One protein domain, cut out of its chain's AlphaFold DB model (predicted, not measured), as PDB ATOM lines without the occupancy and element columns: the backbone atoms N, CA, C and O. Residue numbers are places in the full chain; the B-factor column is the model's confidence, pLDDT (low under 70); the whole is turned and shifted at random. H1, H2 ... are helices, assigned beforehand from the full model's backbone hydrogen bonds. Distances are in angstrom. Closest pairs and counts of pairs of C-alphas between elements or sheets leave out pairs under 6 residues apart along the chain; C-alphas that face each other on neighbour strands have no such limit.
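AT A GLANCE: This is residues 1 to 122 of the 214 residues of an uncharacterized protein of candidate division Hyd24-12 bacterium ADurb.Bin004 (UniProt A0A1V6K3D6). Five helices form a flat zigzag, each folding back along the one before: long H1 and H2 make a loosely joined hairpin, and shorter H3, H4 and H5 step away from H2. The printed part has 122 residues, no named strand, and is all helix. It is only just loose, close to compact, with radius of gyration of the C-alphas 16.6 A and spans of 53 by 37 by 16 A.

HOW THE PARTS SIT: H2, residues 35 to 65, touches H3, residues 77 to 86, with residues 45 to 56 alone; their closest C-alphas, Ala 49 and Ile 83, are 4.9 A apart. H1, residues 2 to 26, only just touches H2, with 3 pairs of C-alphas within 8 A, the closest Ser 14 and Val 48 at 6.8 A. H4, residues 91 to 104, touches H3, closest C-alphas Ile 80 and Ala 93, 5.6 A. H5, residues 108 to 121, touches H4 at a shallow tilt of 13 degrees, opposite ways. Every O i to N i+4 pair is within hydrogen-bond range in H1 to H5.

IN THESE COORDINATES: H2 spans 44.9 A from C-alpha 35 at (-19.248, 65.820, 28.545), H1 36.8 A; H5 ends at C-alpha 121, (-14.264, 49.190, 15.612).

THE WHOLE: The H2 to H3 link is long; the printed part has no cut. Residues 1 to 40 have pLDDT under 70.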
ATOM      1  N   MET A   1     -32.128  26.064  37.402       47.16
ATOM      2  CA  MET A   1     -33.137  27.136  37.612       47.16
ATOM      3  C   MET A   1     -32.594  28.394  38.292       47.16
ATOM      4  O   MET A   1     -32.819  29.462  37.748       47.16
ATOM      5  N   ARG A   2     -31.863  28.328  39.420       42.81
ATOM      6  CA  ARG A   2     -31.342  29.544  40.093       42.81
ATOM      7  C   ARG A   2     -30.398  30.408  39.232       42.81
ATOM      8  O   ARG A   2     -30.455  31.621  39.340       42.81
ATOM      9  N   GLY A   3     -29.589  29.806  38.353       44.81
ATOM     10  CA  GLY A   3     -28.689  30.547  37.451       44.81
ATOM     11  C   GLY A   3     -29.405  31.342  36.350       44.81
ATOM     12  O   GLY A   3     -29.030  32.473  36.089       44.81
ATOM     13  N   LEU A   4     -30.479  30.780  35.784       46.62
ATOM     14  CA  LEU A   4     -31.322  31.417  34.759       46.62
ATOM     15  C   LEU A   4     -32.110  32.616  35.307       46.62
ATOM     16  O   LEU A   4     -32.286  33.616  34.625       46.62
ATOM     17  N   LEU A   5     -32.557  32.533  36.564       51.47
ATOM     18  CA  LEU A   5     -33.203  33.659  37.245       51.47
ATOM     19  C   LEU A   5     -32.214  34.789  37.546       51.47
ATOM     20  O   LEU A   5     -32.598  35.954  37.519       51.47
ATOM     21  N   LEU A   6     -30.950  34.449  37.814       55.16
ATOM     22  CA  LEU A   6     -29.908  35.439  38.059       55.16
ATOM     23  C   LEU A   6     -29.521  36.169  36.767       55.16
ATOM     24  O   LEU A   6     -29.447  37.392  36.783       55.16
ATOM     25  N   SER A   7     -29.340  35.450  35.650       53.25
ATOM     26  CA  SER A   7     -29.024  36.090  34.365       53.25
ATOM     27  C   SER A   7     -30.182  36.963  33.879       53.25
ATOM     28  O   SER A   7     -29.961  38.119  33.536       53.25
ATOM     29  N   ALA A   8     -31.429  36.488  33.980       60.28
ATOM     30  CA  ALA A   8     -32.608  37.286  33.641       60.28
ATOM     31  C   ALA A   8     -32.739  38.546  34.517       60.28
ATOM     32  O   ALA A   8     -33.078  39.614  34.011       60.28
ATOM     33  N   ALA A   9     -32.437  38.448  35.817       64.06
ATOM     34  CA  ALA A   9     -32.452  39.596  36.721       64.06
ATOM     35  C   ALA A   9     -31.341  40.606  36.401       64.06
ATOM     36  O   ALA A   9     -31.583  41.811  36.468       64.06
ATOM     37  N   VAL A  10     -30.152  40.135  36.013       68.94
ATOM     38  CA  VAL A  10     -29.042  40.998  35.589       68.94
ATOM     39  C   VAL A  10     -29.379  41.688  34.270       68.94
ATOM     40  O   VAL A  10     -29.284  42.908  34.198       68.94
ATOM     41  N   SER A  11     -29.869  40.961  33.263       63.44
ATOM     42  CA  SER A  11     -30.294  41.552  31.989       63.44
ATOM     43  C   SER A  11     -31.419  42.575  32.172       63.44
ATOM     44  O   SER A  11     -31.397  43.632  31.542       63.44
ATOM     45  N   LEU A  12     -32.374  42.303  33.068       64.69
ATOM     46  CA  LEU A  12     -33.449  43.238  33.402       64.69
ATOM     47  C   LEU A  12     -32.914  44.482  34.128       64.69
ATOM     48  O   LEU A  12     -33.292  45.598  33.780       64.69
ATOM     49  N   ALA A  13     -32.008  44.315  35.091       68.94
ATOM     50  CA  ALA A  13     -31.373  45.433  35.787       68.94
ATOM     51  C   ALA A  13     -30.546  46.302  34.825       68.94
ATOM     52  O   ALA A  13     -30.633  47.527  34.876       68.94
ATOM     53  N   SER A  14     -29.811  45.684  33.896       63.97
ATOM     54  CA  SER A  14     -29.075  46.382  32.841       63.97
ATOM     55  C   SER A  14     -30.004  47.148  31.900       63.97
ATOM     56  O   SER A  14     -29.707  48.291  31.566       63.97
ATOM     57  N   ALA A  15     -31.148  46.570  31.515       63.94
ATOM     58  CA  ALA A  15     -32.139  47.242  30.674       63.94
ATOM     59  C   ALA A  15     -32.783  48.451  31.380       63.94
ATOM     60  O   ALA A  15     -32.950  49.504  30.766       63.94
ATOM     61  N   ILE A  16     -33.088  48.331  32.676       68.75
ATOM     62  CA  ILE A  16     -33.638  49.429  33.489       68.75
ATOM     63  C   ILE A  16     -32.611  50.557  33.638       68.75
ATOM     64  O   ILE A  16     -32.949  51.726  33.447       68.75
ATOM     65  N   LEU A  17     -31.351  50.217  33.924       63.41
ATOM     66  CA  LEU A  17     -30.264  51.194  34.020       63.41
ATOM     67  C   LEU A  17     -30.017  51.899  32.680       63.41
ATOM     68  O   LEU A  17     -29.793  53.107  32.660       63.41
ATOM     69  N   LEU A  18     -30.113  51.172  31.564       58.75
ATOM     70  CA  LEU A  18     -29.968  51.733  30.222       58.75
ATOM     71  C   LEU A  18     -31.139  52.659  29.852       58.75
ATOM     72  O   LEU A  18     -30.914  53.714  29.267       58.75
ATOM     73  N   SER A  19     -32.374  52.315  30.227       56.50
ATOM     74  CA  SER A  19     -33.547  53.170  29.994       56.50
ATOM     75  C   SER A  19     -33.471  54.464  30.808       56.50
ATOM     76  O   SER A  19     -33.645  55.547  30.258       56.50
ATOM     77  N   ALA A  20     -33.121  54.369  32.095       58.28
ATOM     78  CA  ALA A  20     -32.946  55.539  32.956       58.28
ATOM     79  C   ALA A  20     -31.802  56.451  32.473       58.28
ATOM     80  O   ALA A  20     -31.877  57.675  32.583       58.28
ATOM     81  N   ALA A  21     -30.753  55.857  31.899       55.06
ATOM     82  CA  ALA A  21     -29.642  56.576  31.289       55.06
ATOM     83  C   ALA A  21     -30.053  57.366  30.038       55.06
ATOM     84  O   ALA A  21     -29.634  58.510  29.853       55.06
ATOM     85  N   ILE A  22     -30.879  56.761  29.184       57.69
ATOM     86  CA  ILE A  22     -31.392  57.394  27.966       57.69
ATOM     87  C   ILE A  22     -32.292  58.578  28.329       57.69
ATOM     88  O   ILE A  22     -32.076  59.673  27.810       57.69
ATOM     89  N   ASP A  23     -33.216  58.405  29.275       54.25
ATOM     90  CA  ASP A  23     -34.122  59.477  29.713       54.25
ATOM     91  C   ASP A  23     -33.365  60.674  30.313       54.25
ATOM     92  O   ASP A  23     -33.696  61.828  30.034       54.25
ATOM     93  N   ALA A  24     -32.290  60.422  31.067       54.06
ATOM     94  CA  ALA A  24     -31.436  61.478  31.612       54.06
ATOM     95  C   ALA A  24     -30.678  62.261  30.520       54.06
ATOM     96  O   ALA A  24     -30.446  63.461  30.669       54.06
ATOM     97  N   SER A  25     -30.323  61.609  29.407       52.19
ATOM     98  CA  SER A  25     -29.615  62.251  28.289       52.19
ATOM     99  C   SER A  25     -30.495  63.202  27.465       52.19
ATOM    100  O   SER A  25     -29.979  64.146  26.872       52.19
ATOM    101  N   TYR A  26     -31.820  63.013  27.481       52.34
ATOM    102  CA  TYR A  26     -32.771  63.858  26.749       52.34
ATOM    103  C   TYR A  26     -33.127  65.172  27.466       52.34
ATOM    104  O   TYR A  26     -33.672  66.074  26.829       52.34
ATOM    105  N   GLN A  27     -32.834  65.315  28.765       54.72
ATOM    106  CA  GLN A  27     -33.288  66.467  29.561       54.72
ATOM    107  C   GLN A  27     -32.260  67.592  29.765       54.72
ATOM    108  O   GLN A  27     -32.578  68.569  30.440       54.72
ATOM    109  N   VAL A  28     -31.050  67.517  29.197       50.84
ATOM    110  CA  VAL A  28     -29.985  68.498  29.487       50.84
ATOM    111  C   VAL A  28     -29.647  69.348  28.251       50.84
ATOM    112  O   VAL A  28     -29.005  68.852  27.325       50.84
ATOM    113  N   PRO A  29     -30.024  70.644  28.214       43.44
ATOM    114  CA  PRO A  29     -29.559  71.582  27.197       43.44
ATOM    115  C   PRO A  29     -28.177  72.139  27.576       43.44
ATOM    116  O   PRO A  29     -28.024  72.754  28.630       43.44
ATOM    117  N   GLY A  30     -27.183  71.969  26.697       50.28
ATOM    118  CA  GLY A  30     -25.855  72.593  26.812       50.28
ATOM    119  C   GLY A  30     -24.713  71.620  26.506       50.28
ATOM    120  O   GLY A  30     -24.481  70.677  27.253       50.28
ATOM    121  N   ALA A  31     -23.986  71.847  25.408       49.12
ATOM    122  CA  ALA A  31     -22.937  70.944  24.917       49.12
ATOM    123  C   ALA A  31     -21.737  70.792  25.880       49.12
ATOM    124  O   ALA A  31     -21.093  69.746  25.880       49.12
ATOM    125  N   ASP A  32     -21.492  71.780  26.748       52.47
ATOM    126  CA  ASP A  32     -20.337  71.791  27.660       52.47
ATOM    127  C   ASP A  32     -20.614  71.134  29.028       52.47
ATOM    128  O   ASP A  32     -19.692  70.677  29.700       52.47
ATOM    129  N   THR A  33     -21.881  71.016  29.442       53.94
ATOM    130  CA  THR A  33     -22.301  70.315  30.676       53.94
ATOM    131  C   THR A  33     -22.570  68.823  30.463       53.94
ATOM    132  O   THR A  33     -22.709  68.073  31.429       53.94
ATOM    133  N   LEU A  34     -22.619  68.376  29.205       52.03
ATOM    134  CA  LEU A  34     -22.909  66.995  28.823       52.03
ATOM    135  C   LEU A  34     -21.674  66.091  28.787       52.03
ATOM    136  O   LEU A  34     -21.835  64.879  28.901       52.03
ATOM    137  N   ALA A  35     -20.460  66.636  28.662       54.72
ATOM    138  CA  ALA A  35     -19.248  65.820  28.545       54.72
ATOM    139  C   ALA A  35     -19.018  64.893  29.762       54.72
ATOM    140  O   ALA A  35     -18.893  63.689  29.556       54.72
ATOM    141  N   PRO A  36     -19.104  65.361  31.026       58.12
ATOM    142  CA  PRO A  36     -18.916  64.486  32.190       58.12
ATOM    143  C   PRO A  36     -20.030  63.439  32.352       58.12
ATOM    144  O   PRO A  36     -19.791  62.334  32.835       58.12
ATOM    145  N   ILE A  37     -21.257  63.780  31.944       58.03
ATOM    146  CA  ILE A  37     -22.418  62.880  31.984       58.03
ATOM    147  C   ILE A  37     -22.285  61.804  30.896       58.03
ATOM    148  O   ILE A  37     -22.490  60.622  31.161       58.03
ATOM    149  N   SER A  38     -21.887  62.200  29.685       59.81
ATOM    150  CA  SER A  38     -21.590  61.304  28.564       59.81
ATOM    151  C   SER A  38     -20.448  60.344  28.900       59.81
ATOM    152  O   SER A  38     -20.567  59.145  28.649       59.81
ATOM    153  N   ASP A  39     -19.387  60.841  29.535       69.94
ATOM    154  CA  ASP A  39     -18.258  60.026  29.985       69.94
ATOM    155  C   ASP A  39     -18.677  59.036  31.081       69.94
ATOM    156  O   ASP A  39     -18.330  57.854  31.018       69.94
ATOM    157  N   GLY A  40     -19.496  59.475  32.045       68.06
ATOM    158  CA  GLY A  40     -20.076  58.602  33.067       68.06
ATOM    159  C   GLY A  40     -20.959  57.497  32.474       68.06
ATOM    160  O   GLY A  40     -20.863  56.334  32.875       68.06
ATOM    161  N   PHE A  41     -21.768  57.819  31.461       73.06
ATOM    162  CA  PHE A  41     -22.557  56.819  30.739       73.06
ATOM    163  C   PHE A  41     -21.700  55.876  29.898       73.06
ATOM    164  O   PHE A  41     -22.006  54.685  29.840       73.06
ATOM    165  N   GLY A  42     -20.626  56.366  29.277       73.69
ATOM    166  CA  GLY A  42     -19.653  55.524  28.580       73.69
ATOM    167  C   GLY A  42     -19.035  54.484  29.515       73.69
ATOM    168  O   GLY A  42     -19.013  53.295  29.193       73.69
ATOM    169  N   GLN A  43     -18.630  54.906  30.716       79.44
ATOM    170  CA  GLN A  43     -18.084  54.009  31.738       79.44
ATOM    171  C   GLN A  43     -19.114  52.979  32.218       79.44
ATOM    172  O   GLN A  43     -18.791  51.796  32.310       79.44
ATOM    173  N   LEU A  44     -20.365  53.386  32.461       83.62
ATOM    174  CA  LEU A  44     -21.434  52.457  32.844       83.62
ATOM    175  C   LEU A  44     -21.721  51.419  31.755       83.62
ATOM    176  O   LEU A  44     -21.848  50.237  32.068       83.62
ATOM    177  N   ARG A  45     -21.780  51.824  30.477       82.25
ATOM    178  CA  ARG A  45     -21.934  50.878  29.355       82.25
ATOM    179  C   ARG A  45     -20.775  49.889  29.305       82.25
ATOM    180  O   ARG A  45     -21.018  48.696  29.137       82.25
ATOM    181  N   GLY A  46     -19.547  50.370  29.506       84.56
ATOM    182  CA  GLY A  46     -18.354  49.531  29.579       84.56
ATOM    183  C   GLY A  46     -18.437  48.495  30.701       84.56
ATOM    184  O   GLY A  46     -18.233  47.312  30.447       84.56
ATOM    185  N   ILE A  47     -18.829  48.917  31.908       88.00
ATOM    186  CA  ILE A  47     -19.012  48.027  33.063       88.00
ATOM    187  C   ILE A  47     -20.088  46.971  32.780       88.00
ATOM    188  O   ILE A  47     -19.873  45.790  33.043       88.00
ATOM    189  N   VAL A  48     -21.240  47.369  32.226       88.44
ATOM    190  CA  VAL A  48     -22.310  46.422  31.875       88.44
ATOM    191  C   VAL A  48     -21.830  45.428  30.818       88.44
ATOM    192  O   VAL A  48     -22.076  44.235  30.964       88.44
ATOM    193  N   ALA A  49     -21.119  45.886  29.787       90.69
ATOM    194  CA  ALA A  49     -20.544  45.012  28.769       90.69
ATOM    195  C   ALA A  49     -19.548  44.006  29.367       90.69
ATOM    196  O   ALA A  49     -19.607  42.823  29.038       90.69
ATOM    197  N   ASP A  50     -18.688  44.451  30.286       89.94
ATOM    198  CA  ASP A  50     -17.725  43.583  30.967       89.94
ATOM    199  C   ASP A  50     -18.435  42.530  31.835       89.94
ATOM    200  O   ASP A  50     -18.087  41.351  31.782       89.94
ATOM    201  N   PHE A  51     -19.490  42.908  32.566       91.81
ATOM    202  CA  PHE A  51     -20.313  41.947  33.312       91.81
ATOM    203  C   PHE A  51     -21.023  40.945  32.404       91.81
ATOM    204  O   PHE A  51     -21.045  39.754  32.711       91.81
ATOM    205  N   LEU A  52     -21.594  41.412  31.291       91.44
ATOM    206  CA  LEU A  52     -22.235  40.532  30.318       91.44
ATOM    207  C   LEU A  52     -21.224  39.547  29.734       91.44
ATOM    208  O   LEU A  52     -21.554  38.373  29.607       91.44
ATOM    209  N   TYR A  53     -20.005  39.977  29.412       92.00
ATOM    210  CA  TYR A  53     -19.004  39.054  28.887       92.00
ATOM    211  C   TYR A  53     -18.531  38.049  29.944       92.00
ATOM    212  O   TYR A  53     -18.407  36.868  29.642       92.00
ATOM    213  N   LEU A  54     -18.341  38.469  31.199       92.50
ATOM    214  CA  LEU A  54     -18.004  37.548  32.293       92.50
ATOM    215  C   LEU A  54     -19.093  36.492  32.531       92.50
ATOM    216  O   LEU A  54     -18.782  35.336  32.814       92.50
ATOM    217  N   ASP A  55     -20.370  36.866  32.426       91.50
ATOM    218  CA  ASP A  55     -21.462  35.897  32.548       91.50
ATOM    219  C   ASP A  55     -21.513  34.937  31.352       91.50
ATOM    220  O   ASP A  55     -21.730  33.742  31.549       91.50
ATOM    221  N   LEU A  56     -21.236  35.430  30.141       91.25
ATOM    222  CA  LEU A  56     -21.107  34.612  28.933       91.25
ATOM    223  C   LEU A  56     -19.959  33.604  29.052       91.25
ATOM    224  O   LEU A  56     -20.160  32.423  28.786       91.25
ATOM    225  N   ASP A  57     -18.777  34.043  29.483       89.62
ATOM    226  CA  ASP A  57     -17.604  33.183  29.683       89.62
ATOM    227  C   ASP A  57     -17.885  32.096  30.732       89.62
ATOM    228  O   ASP A  57     -17.643  30.902  30.529       89.62
ATOM    229  N   ARG A  58     -18.537  32.479  31.835       90.44
ATOM    230  CA  ARG A  58     -19.009  31.526  32.842       90.44
ATOM    231  C   ARG A  58     -20.024  30.538  32.265       90.44
ATOM    232  O   ARG A  58     -19.957  29.349  32.581       90.44
ATOM    233  N   TYR A  59     -20.974  31.012  31.462       88.50
ATOM    234  CA  TYR A  59     -21.965  30.172  30.797       88.50
ATOM    235  C   TYR A  59     -21.293  29.160  29.861       88.50
ATOM    236  O   TYR A  59     -21.552  27.962  29.990       88.50
ATOM    237  N   HIS A  60     -20.364  29.613  29.016       87.62
ATOM    238  CA  HIS A  60     -19.541  28.776  28.146       87.62
ATOM    239  C   HIS A  60     -18.858  27.657  28.943       87.62
ATOM    240  O   HIS A  60     -19.056  26.474  28.647       87.62
ATOM    241  N   HIS A  61     -18.139  28.003  30.012       87.81
ATOM    242  CA  HIS A  61     -17.471  27.009  30.847       87.81
ATOM    243  C   HIS A  61     -18.447  26.005  31.472       87.81
ATOM    244  O   HIS A  61     -18.187  24.802  31.445       87.81
ATOM    245  N   ILE A  62     -19.588  26.460  32.001       88.69
ATOM    246  CA  ILE A  62     -20.602  25.570  32.586       88.69
ATOM    247  C   ILE A  62     -21.150  24.594  31.540       88.69
ATOM    248  O   ILE A  62     -21.263  23.403  31.833       88.69
ATOM    249  N   MET A  63     -21.476  25.073  30.340       86.56
ATOM    250  CA  MET A  63     -22.019  24.229  29.275       86.56
ATOM    251  C   MET A  63     -21.000  23.188  28.805       86.56
ATOM    252  O   MET A  63     -21.343  22.010  28.682       86.56
ATOM    253  N   MET A  64     -19.732  23.584  28.658       84.75
ATOM    254  CA  MET A  64     -18.641  22.650  28.375       84.75
ATOM    255  C   MET A  64     -18.477  21.591  29.472       84.75
ATOM    256  O   MET A  64     -18.353  20.407  29.165       84.75
ATOM    257  N   TYR A  65     -18.513  21.982  30.753       88.94
ATOM    258  CA  TYR A  65     -18.435  21.028  31.868       88.94
ATOM    259  C   TYR A  65     -19.605  20.040  31.891       88.94
ATOM    260  O   TYR A  65     -19.456  18.921  32.377       88.94
ATOM    261  N   GLN A  66     -20.762  20.437  31.365       88.94
ATOM    262  CA  GLN A  66     -21.937  19.577  31.229       88.94
ATOM    263  C   GLN A  66     -21.889  18.673  29.988       88.94
ATOM    264  O   GLN A  66     -22.805  17.879  29.781       88.94
ATOM    265  N   GLY A  67     -20.821  18.755  29.188       87.69
ATOM    266  CA  GLY A  67     -20.617  17.926  28.004       87.69
ATOM    267  C   GLY A  67     -21.356  18.418  26.762       87.69
ATOM    268  O   GLY A  67     -21.431  17.676  25.785       87.69
ATOM    269  N   TYR A  68     -21.896  19.640  26.779       86.38
ATOM    270  CA  TYR A  68     -22.450  20.229  25.568       86.38
ATOM    271  C   TYR A  68     -21.329  20.702  24.647       86.38
ATOM    272  O   TYR A  68     -20.360  21.329  25.078       86.38
ATOM    273  N   ASP A  69     -21.500  20.421  23.359       84.06
ATOM    274  CA  ASP A  69     -20.633  20.950  22.321       84.06
ATOM    275  C   ASP A  69     -20.919  22.443  22.132       84.06
ATOM    276  O   ASP A  69     -22.019  22.833  21.731       84.06
ATOM    277  N   TRP A  70     -19.916  23.278  22.407       80.06
ATOM    278  CA  TRP A  70     -20.006  24.723  22.214       80.06
ATOM    279  C   TRP A  70     -20.369  25.085  20.778       80.06
ATOM    280  O   TRP A  70     -21.028  26.095  20.568       80.06
ATOM    281  N   ALA A  71     -20.021  24.252  19.792       79.81
ATOM    282  CA  ALA A  71     -20.381  24.502  18.402       79.81
ATOM    283  C   ALA A  71     -21.900  24.473  18.136       79.81
ATOM    284  O   ALA A  71     -22.340  24.912  17.079       79.81
ATOM    285  N   GLN A  72     -22.705  23.978  19.079       78.25
ATOM    286  CA  GLN A  72     -24.147  23.780  18.907       78.25
ATOM    287  C   GLN A  72     -24.999  24.753  19.737       78.25
ATOM    288  O   GLN A  72     -26.227  24.726  19.655       78.25
ATOM    289  N   ILE A  73     -24.373  25.608  20.549       83.88
ATOM    290  CA  ILE A  73     -25.065  26.490  21.494       83.88
ATOM    291  C   ILE A  73     -25.142  27.902  20.921       83.88
ATOM    292  O   ILE A  73     -24.141  28.596  20.890       83.88
ATOM    293  N   ALA A  74     -26.330  28.364  20.533       87.25
ATOM    294  CA  ALA A  74     -26.517  29.690  19.925       87.25
ATOM    295  C   ALA A  74     -27.198  30.723  20.845       87.25
ATOM    296  O   ALA A  74     -27.341  31.892  20.480       87.25
ATOM    297  N   ASP A  75     -27.654  30.320  22.032       87.31
ATOM    298  CA  ASP A  75     -28.479  31.155  22.915       87.31
ATOM    299  C   ASP A  75     -27.719  32.309  23.587       87.31
ATOM    300  O   ASP A  75     -28.337  33.272  24.041       87.31
ATOM    301  N   TYR A  76     -26.387  32.268  23.568       87.81
ATOM    302  CA  TYR A  76     -25.528  33.356  24.032       87.81
ATOM    303  C   TYR A  76     -25.309  34.458  22.977       87.81
ATOM    304  O   TYR A  76     -24.831  35.547  23.303       87.81
ATOM    305  N   LEU A  77     -25.659  34.231  21.703       91.62
ATOM    306  CA  LEU A  77     -25.419  35.210  20.634       91.62
ATOM    307  C   LEU A  77     -26.109  36.565  20.873       91.62
ATOM    308  O   LEU A  77     -25.466  37.589  20.636       91.62
ATOM    309  N   PRO A  78     -27.355  36.651  21.383       91.62
ATOM    310  CA  PRO A  78     -27.951  37.936  21.752       91.62
ATOM    311  C   PRO A  78     -27.122  38.723  22.779       91.62
ATOM    312  O   PRO A  78     -27.084  39.952  22.728       91.62
ATOM    313  N   GLN A  79     -26.424  38.032  23.685       92.19
ATOM    314  CA  GLN A  79     -25.530  38.655  24.660       92.19
ATOM    315  C   GLN A  79     -24.280  39.220  23.980       92.19
ATOM    316  O   GLN A  79     -23.919  40.361  24.261       92.19
ATOM    317  N   ILE A  80     -23.688  38.499  23.017       93.94
ATOM    318  CA  ILE A  80     -22.619  39.034  22.154       93.94
ATOM    319  C   ILE A  80     -23.084  40.302  21.435       93.94
ATOM    320  O   ILE A  80     -22.400  41.324  21.497       93.94
ATOM    321  N   TRP A  81     -24.262  40.266  20.802       93.25
ATOM    322  CA  TRP A  81     -24.835  41.429  20.118       93.25
ATOM    323  C   TRP A  81     -25.001  42.629  21.057       93.25
ATOM    324  O   TRP A  81     -24.695  43.757  20.678       93.25
ATOM    325  N   MET A  82     -25.446  42.400  22.293       93.38
ATOM    326  CA  MET A  82     -25.562  43.462  23.290       93.38
ATOM    327  C   MET A  82     -24.190  44.031  23.674       93.38
ATOM    328  O   MET A  82     -24.019  45.250  23.714       93.38
ATOM    329  N   ILE A  83     -23.198  43.166  23.907       93.81
ATOM    330  CA  ILE A  83     -21.836  43.572  24.274       93.81
ATOM    331  C   ILE A  83     -21.228  44.467  23.192       93.81
ATOM    332  O   ILE A  83     -20.757  45.554  23.518       93.81
ATOM    333  N   VAL A  84     -21.305  44.081  21.911       94.75
ATOM    334  CA  VAL A  84     -20.718  44.881  20.818       94.75
ATOM    335  C   VAL A  84     -21.407  46.236  20.628       94.75
ATOM    336  O   VAL A  84     -20.786  47.175  20.139       94.75
ATOM    337  N   LYS A  85     -22.673  46.388  21.040       92.56
ATOM    338  CA  LYS A  85     -23.357  47.695  21.029       92.56
ATOM    339  C   LYS A  85     -23.036  48.548  22.253       92.56
ATOM    340  O   LYS A  85     -22.966  49.769  22.130       92.56
ATOM    341  N   LEU A  86     -22.825  47.933  23.414       90.56
ATOM    342  CA  LEU A  86     -22.466  48.643  24.643       90.56
ATOM    343  C   LEU A  86     -20.993  49.070  24.665       90.56
ATOM    344  O   LEU A  86     -20.690  50.169  25.130       90.56
ATOM    345  N   LYS A  87     -20.097  48.224  24.152       93.50
ATOM    346  CA  LYS A  87     -18.646  48.426  24.141       93.50
ATOM    347  C   LYS A  87     -18.072  48.033  22.769       93.50
ATOM    348  O   LYS A  87     -17.552  46.928  22.606       93.50
ATOM    349  N   PRO A  88     -18.195  48.914  21.754       95.50
ATOM    350  CA  PRO A  88     -17.828  48.585  20.377       95.50
ATOM    351  C   PRO A  88     -16.354  48.249  20.168       95.50
ATOM    352  O   PRO A  88     -16.046  47.552  19.212       95.50
ATOM    353  N   ASP A  89     -15.457  48.703  21.040       94.44
ATOM    354  CA  ASP A  89     -14.018  48.424  21.009       94.44
ATOM    355  C   ASP A  89     -13.635  47.093  21.696       94.44
ATOM    356  O   ASP A  89     -12.456  46.731  21.767       94.44
ATOM    357  N   TYR A  90     -14.619  46.328  22.185       95.62
ATOM    358  CA  TYR A  90     -14.401  45.047  22.848       95.62
ATOM    359  C   TYR A  90     -14.220  43.892  21.853       95.62
ATOM    360  O   TYR A  90     -15.145  43.136  21.553       95.62
ATOM    361  N   TRP A  91     -12.991  43.742  21.357       96.56
ATOM    362  CA  TRP A  91     -12.635  42.790  20.296       96.56
ATOM    363  C   TRP A  91     -13.072  41.335  20.551       96.56
ATOM    364  O   TRP A  91     -13.497  40.669  19.611       96.56
ATOM    365  N   ARG A  92     -13.031  40.849  21.801       95.50
ATOM    366  CA  ARG A  92     -13.356  39.448  22.139       95.50
ATOM    367  C   ARG A  92     -14.778  39.053  21.756       95.50
ATOM    368  O   ARG A  92     -14.997  37.951  21.280       95.50
ATOM    369  N   ALA A  93     -15.743  39.963  21.899       96.50
ATOM    370  CA  ALA A  93     -17.122  39.666  21.522       96.50
ATOM    371  C   ALA A  93     -17.274  39.469  20.002       96.50
ATOM    372  O   ALA A  93     -18.036  38.610  19.563       96.50
ATOM    373  N   TYR A  94     -16.520  40.221  19.194       98.00
ATOM    374  CA  TYR A  94     -16.484  39.993  17.750       98.00
ATOM    375  C   TYR A  94     -15.760  38.699  17.404       98.00
ATOM    376  O   TYR A  94     -16.213  37.995  16.507       98.00
ATOM    377  N   GLU A  95     -14.668  38.380  18.102       96.12
ATOM    378  CA  GLU A  95     -13.936  37.124  17.928       96.12
ATOM    379  C   GLU A  95     -14.865  35.924  18.197       96.12
ATOM    380  O   GLU A  95     -15.202  35.172  17.281       96.12
ATOM    381  N   ASP A  96     -15.409  35.814  19.405       94.12
ATOM    382  CA  ASP A  96     -16.268  34.689  19.781       94.12
ATOM    383  C   ASP A  96     -17.529  34.602  18.906       94.12
ATOM    384  O   ASP A  96     -17.914  33.525  18.443       94.12
ATOM    385  N   GLY A  97     -18.172  35.745  18.646       95.69
ATOM    386  CA  GLY A  97     -19.406  35.808  17.870       95.69
ATOM    387  C   GLY A  97     -19.219  35.439  16.404       95.69
ATOM    388  O   GLY A  97     -19.988  34.643  15.864       95.69
ATOM    389  N   SER A  98     -18.210  36.009  15.740       97.25
ATOM    390  CA  SER A  98     -18.053  35.808  14.297       97.25
ATOM    391  C   SER A  98     -17.553  34.414  13.949       97.25
ATOM    392  O   SER A  98     -18.032  33.845  12.968       97.25
ATOM    393  N   TYR A  99     -16.667  33.822  14.760       95.12
ATOM    394  CA  TYR A  99     -16.247  32.436  14.552       95.12
ATOM    395  C   TYR A  99     -17.416  31.482  14.765       95.12
ATOM    396  O   TYR A  99     -17.643  30.590  13.948       95.12
ATOM    397  N   HIS A 100     -18.187  31.684  15.834       94.56
ATOM    398  CA  HIS A 100     -19.319  30.822  16.122       94.56
ATOM    399  C   HIS A 100     -20.388  30.902  15.023       94.56
ATOM    400  O   HIS A 100     -20.834  29.870  14.530       94.56
ATOM    401  N   LEU A 101     -20.738  32.106  14.563       95.81
ATOM    402  CA  LEU A 101     -21.653  32.280  13.433       95.81
ATOM    403  C   LEU A 101     -21.111  31.623  12.156       95.81
ATOM    404  O   LEU A 101     -21.787  30.780  11.570       95.81
ATOM    405  N   ALA A 102     -19.891  31.969  11.739       96.50
ATOM    406  CA  ALA A 102     -19.364  31.531  10.449       96.50
ATOM    407  C   ALA A 102     -19.057  30.034  10.405       96.50
ATOM    408  O   ALA A 102     -19.410  29.355   9.441       96.50
ATOM    409  N   VAL A 103     -18.367  29.526  11.426       93.19
ATOM    410  CA  VAL A 103     -17.786  28.180  11.415       93.19
ATOM    411  C   VAL A 103     -18.682  27.177  12.126       93.19
ATOM    412  O   VAL A 103     -18.908  26.098  11.586       93.19
ATOM    413  N   ASN A 104     -19.190  27.508  13.315       91.38
ATOM    414  CA  ASN A 104     -19.925  26.536  14.127       91.38
ATOM    415  C   ASN A 104     -21.373  26.376  13.653       91.38
ATOM    416  O   ASN A 104     -21.845  25.255  13.485       91.38
ATOM    417  N   LEU A 105     -22.058  27.490  13.380       92.06
ATOM    418  CA  LEU A 105     -23.451  27.485  12.926       92.06
ATOM    419  C   LEU A 105     -23.601  27.437  11.400       92.06
ATOM    420  O   LEU A 105     -24.721  27.350  10.902       92.06
ATOM    421  N   GLY A 106     -22.496  27.500  10.651       93.12
ATOM    422  CA  GLY A 106     -22.525  27.477   9.188       93.12
ATOM    423  C   GLY A 106     -23.204  28.702   8.569       93.12
ATOM    424  O   GLY A 106     -23.797  28.593   7.499       93.12
ATOM    425  N   MET A 107     -23.123  29.858   9.234       95.38
ATOM    426  CA  MET A 107     -23.648  31.152   8.781       95.38
ATOM    427  C   MET A 107     -22.487  32.093   8.401       95.38
ATOM    428  O   MET A 107     -22.207  33.064   9.118       95.38
ATOM    429  N   PRO A 108     -21.742  31.795   7.314       96.62
ATOM    430  CA  PRO A 108     -20.515  32.508   6.960       96.62
ATOM    431  C   PRO A 108     -20.743  34.001   6.731       96.62
ATOM    432  O   PRO A 108     -19.943  34.806   7.202       96.62
ATOM    433  N   ASP A 109     -21.836  34.383   6.072       96.81
ATOM    434  CA  ASP A 109     -22.115  35.782   5.741       96.81
ATOM    435  C   ASP A 109     -22.379  36.621   6.999       96.81
ATOM    436  O   ASP A 109     -21.842  37.722   7.141       96.81
ATOM    437  N   GLU A 110     -23.164  36.108   7.948       96.94
ATOM    438  CA  GLU A 110     -23.409  36.765   9.236       96.94
ATOM    439  C   GLU A 110     -22.137  36.865  10.073       96.94
ATOM    440  O   GLU A 110     -21.858  37.926  10.641       96.94
ATOM    441  N   GLY A 111     -21.354  35.785  10.133       97.38
ATOM    442  CA  GLY A 111     -20.096  35.784  10.867       97.38
ATOM    443  C   GLY A 111     -19.099  36.781  10.281       97.38
ATOM    444  O   GLY A 111     -18.550  37.599  11.018       97.38
ATOM    445  N   MET A 112     -18.933  36.807   8.957       97.81
ATOM    446  CA  MET A 112     -18.059  37.776   8.291       97.81
ATOM    447  C   MET A 112     -18.545  39.215   8.467       97.81
ATOM    448  O   MET A 112     -17.729  40.095   8.731       97.81
ATOM    449  N   ARG A 113     -19.860  39.466   8.424       97.81
ATOM    450  CA  ARG A 113     -20.431  40.800   8.675       97.81
ATOM    451  C   ARG A 113     -20.094  41.307  10.079       97.81
ATOM    452  O   ARG A 113     -19.696  42.464  10.228       97.81
ATOM    453  N   LEU A 114     -20.225  40.445  11.091       98.06
ATOM    454  CA  LEU A 114     -19.859  40.773  12.470       98.06
ATOM    455  C   LEU A 114     -18.343  40.973  12.613       98.06
ATOM    456  O   LEU A 114     -17.910  41.918  13.269       98.06
ATOM    457  N   LEU A 115     -17.531  40.134  11.967       98.12
ATOM    458  CA  LEU A 115     -16.074  40.264  11.992       98.12
ATOM    459  C   LEU A 115     -15.601  41.573  11.358       98.12
ATOM    460  O   LEU A 115     -14.732  42.249  11.901       98.12
ATOM    461  N   GLU A 116     -16.177  41.954  10.222       97.62
ATOM    462  CA  GLU A 116     -15.867  43.209   9.543       97.62
ATOM    463  C   GLU A 116     -16.294  44.429  10.370       97.62
ATOM    464  O   GLU A 116     -15.595  45.441  10.366       97.62
ATOM    465  N   GLU A 117     -17.407  44.345  11.111       98.06
ATOM    466  CA  GLU A 117     -17.765  45.353  12.122       98.06
ATOM    467  C   GLU A 117     -16.695  45.438  13.218       98.06
ATOM    468  O   GLU A 117     -16.222  46.535  13.519       98.06
ATOM    469  N   GLY A 118     -16.231  44.294  13.727       97.88
ATOM    470  CA  GLY A 118     -15.140  44.227  14.698       97.88
ATOM    471  C   GLY A 118     -13.833  44.827  14.182       97.88
ATOM    472  O   GLY A 118     -13.196  45.603  14.882       97.88
ATOM    473  N   LEU A 119     -13.447  44.548  12.935       97.38
ATOM    474  CA  LEU A 119     -12.239  45.112  12.323       97.38
ATOM    475  C   LEU A 119     -12.329  46.632  12.121       97.38
ATOM    476  O   LEU A 119     -11.303  47.311  12.182       97.38
ATOM    477  N   ARG A 120     -13.534  47.178  11.899       97.69
ATOM    478  CA  ARG A 120     -13.758  48.633  11.847       97.69
ATOM    479  C   ARG A 120     -13.665  49.278  13.229       97.69
ATOM    480  O   ARG A 120     -13.072  50.345  13.346       97.69
ATOM    481  N   ASN A 121     -14.228  48.639  14.253       97.06
ATOM    482  CA  ASN A 121     -14.264  49.190  15.612       97.06
ATOM    483  C   ASN A 121     -12.964  48.947  16.402       97.06
ATOM    484  O   ASN A 121     -12.627  49.723  17.294       97.06
ATOM    485  N   CYS A 122     -12.206  47.908  16.051       96.06
ATOM    486  CA  CYS A 122     -10.942  47.514  16.671       96.06
ATOM    487  C   CYS A 122      -9.823  47.430  15.608       96.06
ATOM    488  O   CYS A 122      -9.286  46.342  15.356       96.06
TER     489      CYS A 122